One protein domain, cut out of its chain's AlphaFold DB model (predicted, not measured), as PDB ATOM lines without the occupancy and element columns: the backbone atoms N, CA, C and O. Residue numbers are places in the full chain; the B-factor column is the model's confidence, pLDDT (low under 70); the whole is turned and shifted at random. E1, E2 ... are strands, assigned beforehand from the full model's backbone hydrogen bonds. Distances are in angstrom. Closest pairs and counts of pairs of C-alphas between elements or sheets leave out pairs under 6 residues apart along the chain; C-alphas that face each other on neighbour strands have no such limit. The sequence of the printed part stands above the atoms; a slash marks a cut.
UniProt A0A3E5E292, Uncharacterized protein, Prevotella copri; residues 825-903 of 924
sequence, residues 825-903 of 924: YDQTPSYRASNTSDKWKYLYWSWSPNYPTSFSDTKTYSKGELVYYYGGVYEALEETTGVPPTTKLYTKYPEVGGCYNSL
ATOM      1  N   TYR A 825      11.508 102.007  48.810       96.69
ATOM      2  CA  TYR A 825      11.673 103.192  47.968       96.69
ATOM      3  C   TYR A 825      13.126 103.688  47.973       96.69
ATOM      4  O   TYR A 825      13.415 104.843  48.308       96.69
ATOM      5  N   ASP A 826      14.034 102.809  47.555       95.38
ATOM      6  CA  ASP A 826      15.495 102.997  47.494       95.38
ATOM      7  C   ASP A 826      15.961 104.143  46.575       95.38
ATOM      8  O   ASP A 826      17.088 104.628  46.680       95.38
ATOM      9  N   GLN A 827      15.082 104.616  45.689       96.25
ATOM     10  CA  GLN A 827      15.313 105.746  44.783       96.25
ATOM     11  C   GLN A 827      14.604 107.036  45.223       96.25
ATOM     12  O   GLN A 827      14.372 107.915  44.386       96.25
ATOM     13  N   THR A 828      14.276 107.171  46.514       96.38
ATOM     14  CA  THR A 828      13.735 108.412  47.094       96.38
ATOM     15  C   THR A 828      14.651 109.606  46.753       96.38
ATOM     16  O   THR A 828      15.829 109.584  47.110       96.38
ATOM     17  N   PRO A 829      14.154 110.656  46.065       95.94
ATOM     18  CA  PRO A 829      14.995 111.728  45.514       95.94
ATOM     19  C   PRO A 829      15.900 112.456  46.513       95.94
ATOM     20  O   PRO A 829      17.068 112.706  46.219       95.94
ATOM     21  N   SER A 830      15.384 112.742  47.707       96.75
ATOM     22  CA  SER A 830      16.122 113.407  48.790       96.75
ATOM     23  C   SER A 830      16.910 112.444  49.678       96.75
ATOM     24  O   SER A 830      17.402 112.836  50.737       96.75
ATOM     25  N   TYR A 831      17.056 111.184  49.260       96.56
ATOM     26  CA  TYR A 831      17.892 110.203  49.941       96.56
ATOM     27  C   TYR A 831      18.601 109.261  48.961       96.56
ATOM     28  O   TYR A 831      18.538 108.038  49.071       96.56
ATOM     29  N   ARG A 832      19.283 109.843  47.971       95.81
ATOM     30  CA  ARG A 832      20.075 109.101  46.980       95.81
ATOM     31  C   ARG A 832      21.204 109.963  46.415       95.81
ATOM     32  O   ARG A 832      21.167 111.189  46.498       95.81
ATOM     33  N   ALA A 833      22.198 109.332  45.798       95.75
ATOM     34  CA  ALA A 833      23.318 110.041  45.182       95.75
ATOM     35  C   ALA A 833      22.870 110.889  43.977       95.75
ATOM     36  O   ALA A 833      21.985 110.481  43.222       95.75
ATOM     37  N   SER A 834      23.525 112.026  43.732       94.06
ATOM     38  CA  SER A 834      23.225 112.868  42.562       94.06
ATOM     39  C   SER A 834      23.573 112.199  41.230       94.06
ATOM     40  O   SER A 834      22.965 112.502  40.204       94.06
ATOM     41  N   ASN A 835      24.561 111.295  41.251       95.44
ATOM     42  CA  ASN A 835      25.201 110.699  40.077       95.44
ATOM     43  C   ASN A 835      25.697 111.739  39.061       95.44
ATOM     44  O   ASN A 835      25.870 111.399  37.893       95.44
ATOM     45  N   THR A 836      25.918 112.994  39.464       95.31
ATOM     46  CA  THR A 836      26.513 114.010  38.589       95.31
ATOM     47  C   THR A 836      27.926 113.575  38.209       95.31
ATOM     48  O   THR A 836      28.688 113.128  39.062       95.31
ATOM     49  N   SER A 837      28.248 113.640  36.920       95.31
ATOM     50  CA  SER A 837      29.574 113.299  36.403       95.31
ATOM     51  C   SER A 837      30.594 114.373  36.784       95.31
ATOM     52  O   SER A 837      30.269 115.556  36.760       95.31
ATOM     53  N   ASP A 838      31.844 113.984  37.046       95.81
ATOM     54  CA  ASP A 838      32.926 114.891  37.473       95.81
ATOM     55  C   ASP A 838      33.247 116.007  36.460       95.81
ATOM     56  O   ASP A 838      33.945 116.966  36.781       95.81
ATOM     57  N   LYS A 839      32.761 115.886  35.217       96.62
ATOM     58  CA  LYS A 839      32.913 116.904  34.162       96.62
ATOM     59  C   LYS A 839      31.839 117.991  34.204       96.62
ATOM     60  O   LYS A 839      31.928 118.949  33.441       96.62
ATOM     61  N   TRP A 840      30.836 117.852  35.068       96.69
ATOM     62  CA  TRP A 840      29.634 118.675  35.062       96.69
ATOM     63  C   TRP A 840      29.280 119.173  36.465       96.69
ATOM     64  O   TRP A 840      29.410 118.453  37.451       96.69
ATOM     65  N   LYS A 841      28.764 120.399  36.557       94.88
ATOM     66  CA  LYS A 841      28.140 120.955  37.764       94.88
ATOM     67  C   LYS A 841      26.636 121.048  37.542       94.88
ATOM     68  O   LYS A 841      26.202 121.705  36.601       94.88
ATOM     69  N   TYR A 842      25.834 120.413  38.395       93.19
ATOM     70  CA  TYR A 842      24.389 120.658  38.417       93.19
ATOM     71  C   TYR A 842      24.117 122.084  38.909       93.19
ATOM     72  O   TYR A 842      24.677 122.490  39.927       93.19
ATOM     73  N   LEU A 843      23.257 122.819  38.205       90.69
ATOM     74  CA  LEU A 843      22.877 124.180  38.581       90.69
ATOM     75  C   LEU A 843      21.458 124.229  39.150       90.69
ATOM     76  O   LEU A 843      21.258 124.604  40.301       90.69
ATOM     77  N   TYR A 844      20.461 123.859  38.346       88.69
ATOM     78  CA  TYR A 844      19.053 123.957  38.724       88.69
ATOM     79  C   TYR A 844      18.173 123.036  37.876       88.69
ATOM     80  O   TYR A 844      18.614 122.421  36.902       88.69
ATOM     81  N   TRP A 845      16.905 122.923  38.265       88.12
ATOM     82  CA  TRP A 845      15.889 122.201  37.510       88.12
ATOM     83  C   TRP A 845      15.157 123.140  36.548       88.12
ATOM     84  O   TRP A 845      14.722 124.219  36.941       88.12
ATOM     85  N   SER A 846      14.974 122.712  35.302       85.25
ATOM     86  CA  SER A 846      14.190 123.418  34.291       85.25
ATOM     87  C   SER A 846      13.065 122.528  33.779       85.25
ATOM     88  O   SER A 846      13.279 121.386  33.381       85.25
ATOM     89  N   TRP A 847      11.859 123.089  33.719       77.38
ATOM     90  CA  TRP A 847      10.707 122.468  33.060       77.38
ATOM     91  C   TRP A 847      10.707 122.691  31.539       77.38
ATOM     92  O   TRP A 847       9.887 122.113  30.831       77.38
ATOM     93  N   SER A 848      11.611 123.539  31.034       76.12
ATOM     94  CA  SER A 848      11.735 123.866  29.615       76.12
ATOM     95  C   SER A 848      12.990 123.216  29.026       76.12
ATOM     96  O   SER A 848      14.099 123.588  29.420       76.12
ATOM     97  N   PRO A 849      12.850 122.304  28.047       66.38
ATOM     98  CA  PRO A 849      13.988 121.723  27.336       66.38
ATOM     99  C   PRO A 849      14.593 122.681  26.295       66.38
ATOM    100  O   PRO A 849      15.571 122.340  25.637       66.38
ATOM    101  N   ASN A 850      13.989 123.859  26.091       67.88
ATOM    102  CA  ASN A 850      14.321 124.741  24.971       67.88
ATOM    103  C   ASN A 850      15.514 125.665  25.250       67.88
ATOM    104  O   ASN A 850      16.058 126.246  24.313       67.88
ATOM    105  N   TYR A 851      15.917 125.821  26.514       72.50
ATOM    106  CA  TYR A 851      17.118 126.567  26.870       72.50
ATOM    107  C   TYR A 851      17.633 126.165  28.264       72.50
ATOM    108  O   TYR A 851      16.856 126.223  29.222       72.50
ATOM    109  N   PRO A 852      18.925 125.812  28.412       83.88
ATOM    110  CA  PRO A 852      19.925 125.603  27.350       83.88
ATOM    111  C   PRO A 852      19.596 124.397  26.447       83.88
ATOM    112  O   PRO A 852      18.646 123.663  26.704       83.88
ATOM    113  N   THR A 853      20.358 124.190  25.367       86.88
ATOM    114  CA  THR A 853      20.135 123.067  24.434       86.88
ATOM    115  C   THR A 853      20.315 121.709  25.113       86.88
ATOM    116  O   THR A 853      21.197 121.558  25.960       86.88
ATOM    117  N   SER A 854      19.549 120.705  24.681       91.81
ATOM    118  CA  SER A 854      19.708 119.318  25.130       91.81
ATOM    119  C   SER A 854      21.114 118.762  24.882       91.81
ATOM    120  O   SER A 854      21.787 119.117  23.912       91.81
ATOM    121  N   PHE A 855      21.540 117.852  25.756       93.50
ATOM    122  CA  PHE A 855      22.796 117.125  25.606       93.50
ATOM    123  C   PHE A 855      22.844 116.301  24.312       93.50
ATOM    124  O   PHE A 855      21.858 115.677  23.922       93.50
ATOM    125  N   SER A 856      24.020 116.264  23.688       93.62
ATOM    126  CA  SER A 856      24.367 115.410  22.561       93.62
ATOM    127  C   SER A 856      25.729 114.776  22.819       93.62
ATOM    128  O   SER A 856      26.700 115.457  23.139       93.62
ATOM    129  N   ASP A 857      25.799 113.469  22.616       94.00
ATOM    130  CA  ASP A 857      27.012 112.659  22.715       94.00
ATOM    131  C   ASP A 857      28.073 112.994  21.650       94.00
ATOM    132  O   ASP A 857      29.249 112.684  21.823       94.00
ATOM    133  N   THR A 858      27.686 113.667  20.565       94.38
ATOM    134  CA  THR A 858      28.601 114.063  19.478       94.38
ATOM    135  C   THR A 858      29.132 115.490  19.600       94.38
ATOM    136  O   THR A 858      30.042 115.871  18.862       94.38
ATOM    137  N   LYS A 859      28.584 116.297  20.515       94.44
ATOM    138  CA  LYS A 859      28.970 117.698  20.691       94.44
ATOM    139  C   LYS A 859      30.135 117.822  21.678       94.44
ATOM    140  O   LYS A 859      30.139 117.185  22.729       94.44
ATOM    141  N   THR A 860      31.100 118.679  21.347       96.00
ATOM    142  CA  THR A 860      32.106 119.173  22.299       96.00
ATOM    143  C   THR A 860      31.546 120.386  23.025       96.00
ATOM    144  O   THR A 860      31.101 121.336  22.380       96.00
ATOM    145  N   TYR A 861      31.573 120.341  24.351       96.44
ATOM    146  CA  TYR A 861      31.130 121.415  25.228       96.44
ATOM    147  C   TYR A 861      32.341 122.155  25.774       96.44
ATOM    148  O   TYR A 861      33.265 121.527  26.289       96.44
ATOM    149  N   SER A 862      32.337 123.481  25.662       96.88
ATOM    150  CA  SER A 862      33.382 124.322  26.256       96.88
ATOM    151  C   SER A 862      33.179 124.449  27.767       96.88
ATOM    152  O   SER A 862      32.052 124.368  28.254       96.88
ATOM    153  N   LYS A 863      34.245 124.725  28.526       97.31
ATOM    154  CA  LYS A 863      34.115 125.082  29.948       97.31
ATOM    155  C   LYS A 863      33.132 126.251  30.126       97.31
ATOM    156  O   LYS A 863      33.270 127.271  29.455       97.31
ATOM    157  N   GLY A 864      32.184 126.111  31.048       96.31
ATOM    158  CA  GLY A 864      31.116 127.078  31.310       96.31
ATOM    159  C   GLY A 864      29.890 126.925  30.406       96.31
ATOM    160  O   GLY A 864      28.896 127.623  30.592       96.31
ATOM    161  N   GLU A 865      29.928 126.031  29.413       96.25
ATOM    162  CA  GLU A 865      28.789 125.810  28.530       96.25
ATOM    163  C   GLU A 865      27.669 125.054  29.253       96.25
ATOM    164  O   GLU A 865      27.908 124.062  29.947       96.25
ATOM    165  N   LEU A 866      26.435 125.534  29.078       95.44
ATOM    166  CA  LEU A 866      25.255 124.979  29.728       95.44
ATOM    167  C   LEU A 866      24.560 123.939  28.849       95.44
ATOM    168  O   LEU A 866      24.436 124.109  27.633       95.44
ATOM    169  N   VAL A 867      24.025 122.898  29.478       94.06
ATOM    170  CA  VAL A 867      23.279 121.837  28.801       94.06
ATOM    171  C   VAL A 867      22.045 121.421  29.589       94.06
ATOM    172  O   VAL A 867      22.050 121.403  30.821       94.06
ATOM    173  N   TYR A 868      20.984 121.065  28.868       94.12
ATOM    174  CA  TYR A 868      19.786 120.457  29.434       94.12
ATOM    175  C   TYR A 868      19.872 118.926  29.353       94.12
ATOM    176  O   TYR A 868      20.175 118.361  28.297       94.12
ATOM    177  N   TYR A 869      19.583 118.237  30.456       93.38
ATOM    178  CA  TYR A 869      19.608 116.778  30.527       93.38
ATOM    179  C   TYR A 869      18.584 116.248  31.538       93.38
ATOM    180  O   TYR A 869      18.752 116.414  32.746       93.38
ATOM    181  N   TYR A 870      17.512 115.616  31.037       91.00
ATOM    182  CA  TYR A 870      16.425 115.020  31.840       91.00
ATOM    183  C   TYR A 870      15.855 115.966  32.921       91.00
ATOM    184  O   TYR A 870      15.650 115.576  34.066       91.00
ATOM    185  N   GLY A 871      15.629 117.236  32.567       88.94
ATOM    186  CA  GLY A 871      15.098 118.264  33.473       88.94
ATOM    187  C   GLY A 871      16.165 119.025  34.264       88.94
ATOM    188  O   GLY A 871      15.911 120.134  34.726       88.94
ATOM    189  N   GLY A 872      17.381 118.489  34.390       91.19
ATOM    190  CA  GLY A 872      18.499 119.196  35.011       91.19
ATOM    191  C   GLY A 872      19.234 120.105  34.028       91.19
ATOM    192  O   GLY A 872      19.440 119.739  32.870       91.19
ATOM    193  N   VAL A 873      19.666 121.269  34.507       93.12
ATOM    194  CA  VAL A 873      20.609 122.147  33.811       93.12
ATOM    195  C   VAL A 873      21.989 121.983  34.432       93.12
ATOM    196  O   VAL A 873      22.139 122.075  35.652       93.12
ATOM    197  N   TYR A 874      22.984 121.738  33.584       94.81
ATOM    198  CA  TYR A 874      24.358 121.475  33.993       94.81
ATOM    199  C   TYR A 874      25.333 122.396  33.269       94.81
ATOM    200  O   TYR A 874      25.120 122.727  32.106       94.81
ATOM    201  N   GLU A 875      26.412 122.757  33.948       96.25
ATOM    202  CA  GLU A 875      27.543 123.513  33.409       96.25
ATOM    203  C   GLU A 875      28.748 122.588  33.231       96.25
ATOM    204  O   GLU A 875      29.103 121.850  34.154       96.25
ATOM    205  N   ALA A 876      29.390 122.619  32.064       97.19
ATOM    206  CA  ALA A 876      30.634 121.890  31.837       97.19
ATOM    207  C   ALA A 876      31.790 122.528  32.632       97.19
ATOM    208  O   ALA A 876      32.086 123.712  32.487       97.19
ATOM    209  N   LEU A 877      32.483 121.745  33.460       97.62
ATOM    210  CA  LEU A 877      33.594 122.222  34.301       97.62
ATOM    211  C   LEU A 877      34.918 122.359  33.532       97.62
ATOM    212  O   LEU A 877      35.816 123.106  33.935       97.62
ATOM    213  N   GLU A 878      35.022 121.658  32.409       96.44
ATOM    214  CA  GLU A 878      36.140 121.653  31.473       96.44
ATOM    215  C   GLU A 878      35.641 121.281  30.069       96.44
ATOM    216  O   GLU A 878      34.474 120.928  29.900       96.44
ATOM    217  N   GLU A 879      36.511 121.369  29.061       97.19
ATOM    218  CA  GLU A 879      36.164 120.905  27.717       97.19
ATOM    219  C   GLU A 879      35.869 119.397  27.735       97.19
ATOM    220  O   GLU A 879      36.684 118.602  28.208       97.19
ATOM    221  N   THR A 880      34.696 118.991  27.245       95.12
ATOM    222  CA  THR A 880      34.281 117.584  27.266       95.12
ATOM    223  C   THR A 880      33.437 117.205  26.048       95.12
ATOM    224  O   THR A 880      32.633 117.999  25.560       95.12
ATOM    225  N   THR A 881      33.604 115.975  25.557       95.31
ATOM    226  CA  THR A 881      32.880 115.423  24.400       95.31
ATOM    227  C   THR A 881      32.352 114.043  24.758       95.31
ATOM    228  O   THR A 881      33.095 113.210  25.274       95.31
ATOM    229  N   GLY A 882      31.073 113.784  24.487       90.38
ATOM    230  CA  GLY A 882      30.475 112.456  24.664       90.38
ATOM    231  C   GLY A 882      30.299 111.973  26.107       90.38
ATOM    232  O   GLY A 882      29.798 110.870  26.310       90.38
ATOM    233  N   VAL A 883      30.657 112.775  27.116       94.25
ATOM    234  CA  VAL A 883      30.449 112.439  28.534       94.25
ATOM    235  C   VAL A 883      29.110 113.016  29.009       94.25
ATOM    236  O   VAL A 883      28.988 114.240  29.076       94.25
ATOM    237  N   PRO A 884      28.112 112.189  29.371       95.62
ATOM    238  CA  PRO A 884      26.817 112.683  29.830       95.62
ATOM    239  C   PRO A 884      26.916 113.422  31.181       95.62
ATOM    240  O   PRO A 884      27.792 113.098  31.991       95.62
ATOM    241  N   PRO A 885      25.989 114.361  31.474       95.94
ATOM    242  CA  PRO A 885      25.968 115.094  32.743       95.94
ATOM    243  C   PRO A 885      25.813 114.234  33.998       95.94
ATOM    244  O   PRO A 885      26.241 114.632  35.081       95.94
ATOM    245  N   THR A 886      25.243 113.035  33.864       95.44
ATOM    246  CA  THR A 886      25.122 112.065  34.957       95.44
ATOM    247  C   THR A 886      25.715 110.714  34.571       95.44
ATOM    248  O   THR A 886      25.540 110.267  33.440       95.44
ATOM    249  N   THR A 887      26.347 110.024  35.519       95.38
ATOM    250  CA  THR A 887      26.994 108.715  35.318       95.38
ATOM    251  C   THR A 887      26.006 107.558  35.165       95.38
ATOM    252  O   THR A 887      26.323 106.561  34.520       95.38
ATOM    253  N   LYS A 888      24.803 107.680  35.736       94.62
ATOM    254  CA  LYS A 888      23.694 106.731  35.583       94.62
ATOM    255  C   LYS A 888      22.353 107.420  35.824       94.62
ATOM    256  O   LYS A 888      22.285 108.385  36.587       94.62
ATOM    257  N   LEU A 889      21.301 106.879  35.215       95.75
ATOM    258  CA  LEU A 889      19.916 107.291  35.437       95.75
ATOM    259  C   LEU A 889      19.239 106.382  36.470       95.75
ATOM    260  O   LEU A 889      19.516 105.183  36.543       95.75
ATOM    261  N   TYR A 890      18.333 106.963  37.243       95.81
ATOM    262  CA  TYR A 890      17.380 106.255  38.089       95.81
ATOM    263  C   TYR A 890      16.210 105.726  37.253       95.81
ATOM    264  O   TYR A 890      15.848 106.307  36.232       95.81
ATOM    265  N   THR A 891      15.605 104.617  37.680       95.94
ATOM    266  CA  THR A 891      14.469 103.998  36.972       95.94
ATOM    267  C   THR A 891      13.120 104.587  37.381       95.94
ATOM    268  O   THR A 891      12.110 104.303  36.736       95.94
ATOM    269  N   LYS A 892      13.079 105.384  38.455       94.88
ATOM    270  CA  LYS A 892      11.884 106.073  38.956       94.88
ATOM    271  C   LYS A 892      12.058 107.583  38.843       94.88
ATOM    272  O   LYS A 892      13.071 108.105  39.300       94.88
ATOM    273  N   TYR A 893      11.051 108.271  38.303       91.44
ATOM    274  CA  TYR A 893      11.047 109.729  38.175       91.44
ATOM    275  C   TYR A 893      11.158 110.427  39.549       91.44
ATOM    276  O   TYR A 893      10.444 110.030  40.482       91.44
ATOM    277  N   PRO A 894      11.981 111.489  39.680       92.31
ATOM    278  CA  PRO A 894      12.904 112.037  38.669       92.31
ATOM    279  C   PRO A 894      14.075 111.097  38.339       92.31
ATOM    280  O   PRO A 894      14.621 110.473  39.243       92.31
ATOM    281  N   GLU A 895      14.507 111.009  37.078       93.50
ATOM    282  CA  GLU A 895      15.547 110.057  36.639       93.50
ATOM    283  C   GLU A 895      16.983 110.524  36.927       93.50
ATOM    284  O   GLU A 895      17.915 109.720  36.908       93.50
ATOM    285  N   VAL A 896      17.184 111.811  37.206       92.88
ATOM    286  CA  VAL A 896      18.501 112.408  37.481       92.88
ATOM    287  C   VAL A 896      18.553 113.069  38.850       92.88
ATOM    288  O   VAL A 896      17.523 113.356  39.464       92.88
ATOM    289  N   GLY A 897      19.773 113.336  39.313       92.25
ATOM    290  CA  GLY A 897      20.015 114.053  40.551       92.25
ATOM    291  C   GLY A 897      19.617 113.265  41.798       92.25
ATOM    292  O   GLY A 897      19.145 112.125  41.758       92.25
ATOM    293  N   GLY A 898      19.831 113.905  42.934       94.25
ATOM    294  CA  GLY A 898      19.659 113.312  44.241       94.25
ATOM    295  C   GLY A 898      20.508 114.059  45.250       94.25
ATOM    296  O   GLY A 898      21.595 114.547  44.929       94.25
ATOM    297  N   CYS A 899      20.008 114.142  46.469       94.25
ATOM    298  CA  CYS A 899      20.787 114.611  47.599       94.25
ATOM    299  C   CYS A 899      20.572 113.666  48.779       94.25
ATOM    300  O   CYS A 899      19.587 112.933  48.816       94.25
ATOM    301  N   TYR A 900      21.495 113.669  49.737       95.56
ATOM    302  CA  TYR A 900      21.289 113.001  51.018       95.56
ATOM    303  C   TYR A 900      20.820 114.036  52.029       95.56
ATOM    304  O   TYR A 900      21.611 114.804  52.577       95.56
ATOM    305  N   ASN A 901      19.508 114.096  52.232       95.44
ATOM    306  CA  ASN A 901      18.910 114.902  53.277       95.44
ATOM    307  C   ASN A 901      18.984 114.168  54.624       95.44
ATOM    308  O   ASN A 901      18.840 112.948  54.692       95.44
ATOM    309  N   SER A 902      19.223 114.905  55.702       95.62
ATOM    310  CA  SER A 902      19.359 114.358  57.051       95.62
ATOM    311  C   SER A 902      19.054 115.432  58.088       95.62
ATOM    312  O   SER A 902      19.117 116.624  57.786       95.62
ATOM    313  N   LEU A 903      18.759 115.010  59.321       96.12
ATOM    314  CA  LEU A 903      18.565 115.934  60.443       96.12
ATOM    315  C   LEU A 903      19.755 116.889  60.595       96.12
ATOM    316  O   LEU A 903      19.554 118.091  60.713       96.12
TER     317      LEU A 903
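Overview. This is residues 825 to 903 of the 924 residues of an uncharacterized protein of Prevotella copri (UniProt A0A3E5E292). Little regular structure: a small, twisted sheet of three short strands lies among long loops. The two ends of the printed part, residues 825 to 832 and 898 to 903, lie toward one end of the long axis, and the loop around residue 858 lies at the other. The printed part has 79 residues, with 15 in E1, E2 and E3, all strand; the order is E1, E3, E2, antiparallel. It is compact, radius of gyration of the C-alphas 12.6 A, yet elongated, 38 by 24 by 21 A.

Arrangement. E1, residues 840 to 845, is antiparallel to E3, residues 872 to 876, at 151 degrees; N 841 and O 875 are 2.8 A apart. E2, residues 866 to 869, forms a hairpin with E3; N 869 and O 872 are 2.8 A apart.

Along the chain. E1 begins at C-alpha 840 (29.634, 118.675, 35.062) and is 14.4 A long; E2 is 10.0 A. E3, 12.8 A, ends at C-alpha 876 (30.634, 121.890, 31.837).

Size, cuts and confidence. The C-alphas of Thr 858 and Leu 903 are farthest apart, 42.2 A. The printed part has no cut. E1 to E2 is a long link. Residues 849 to 850 are under pLDDT 70.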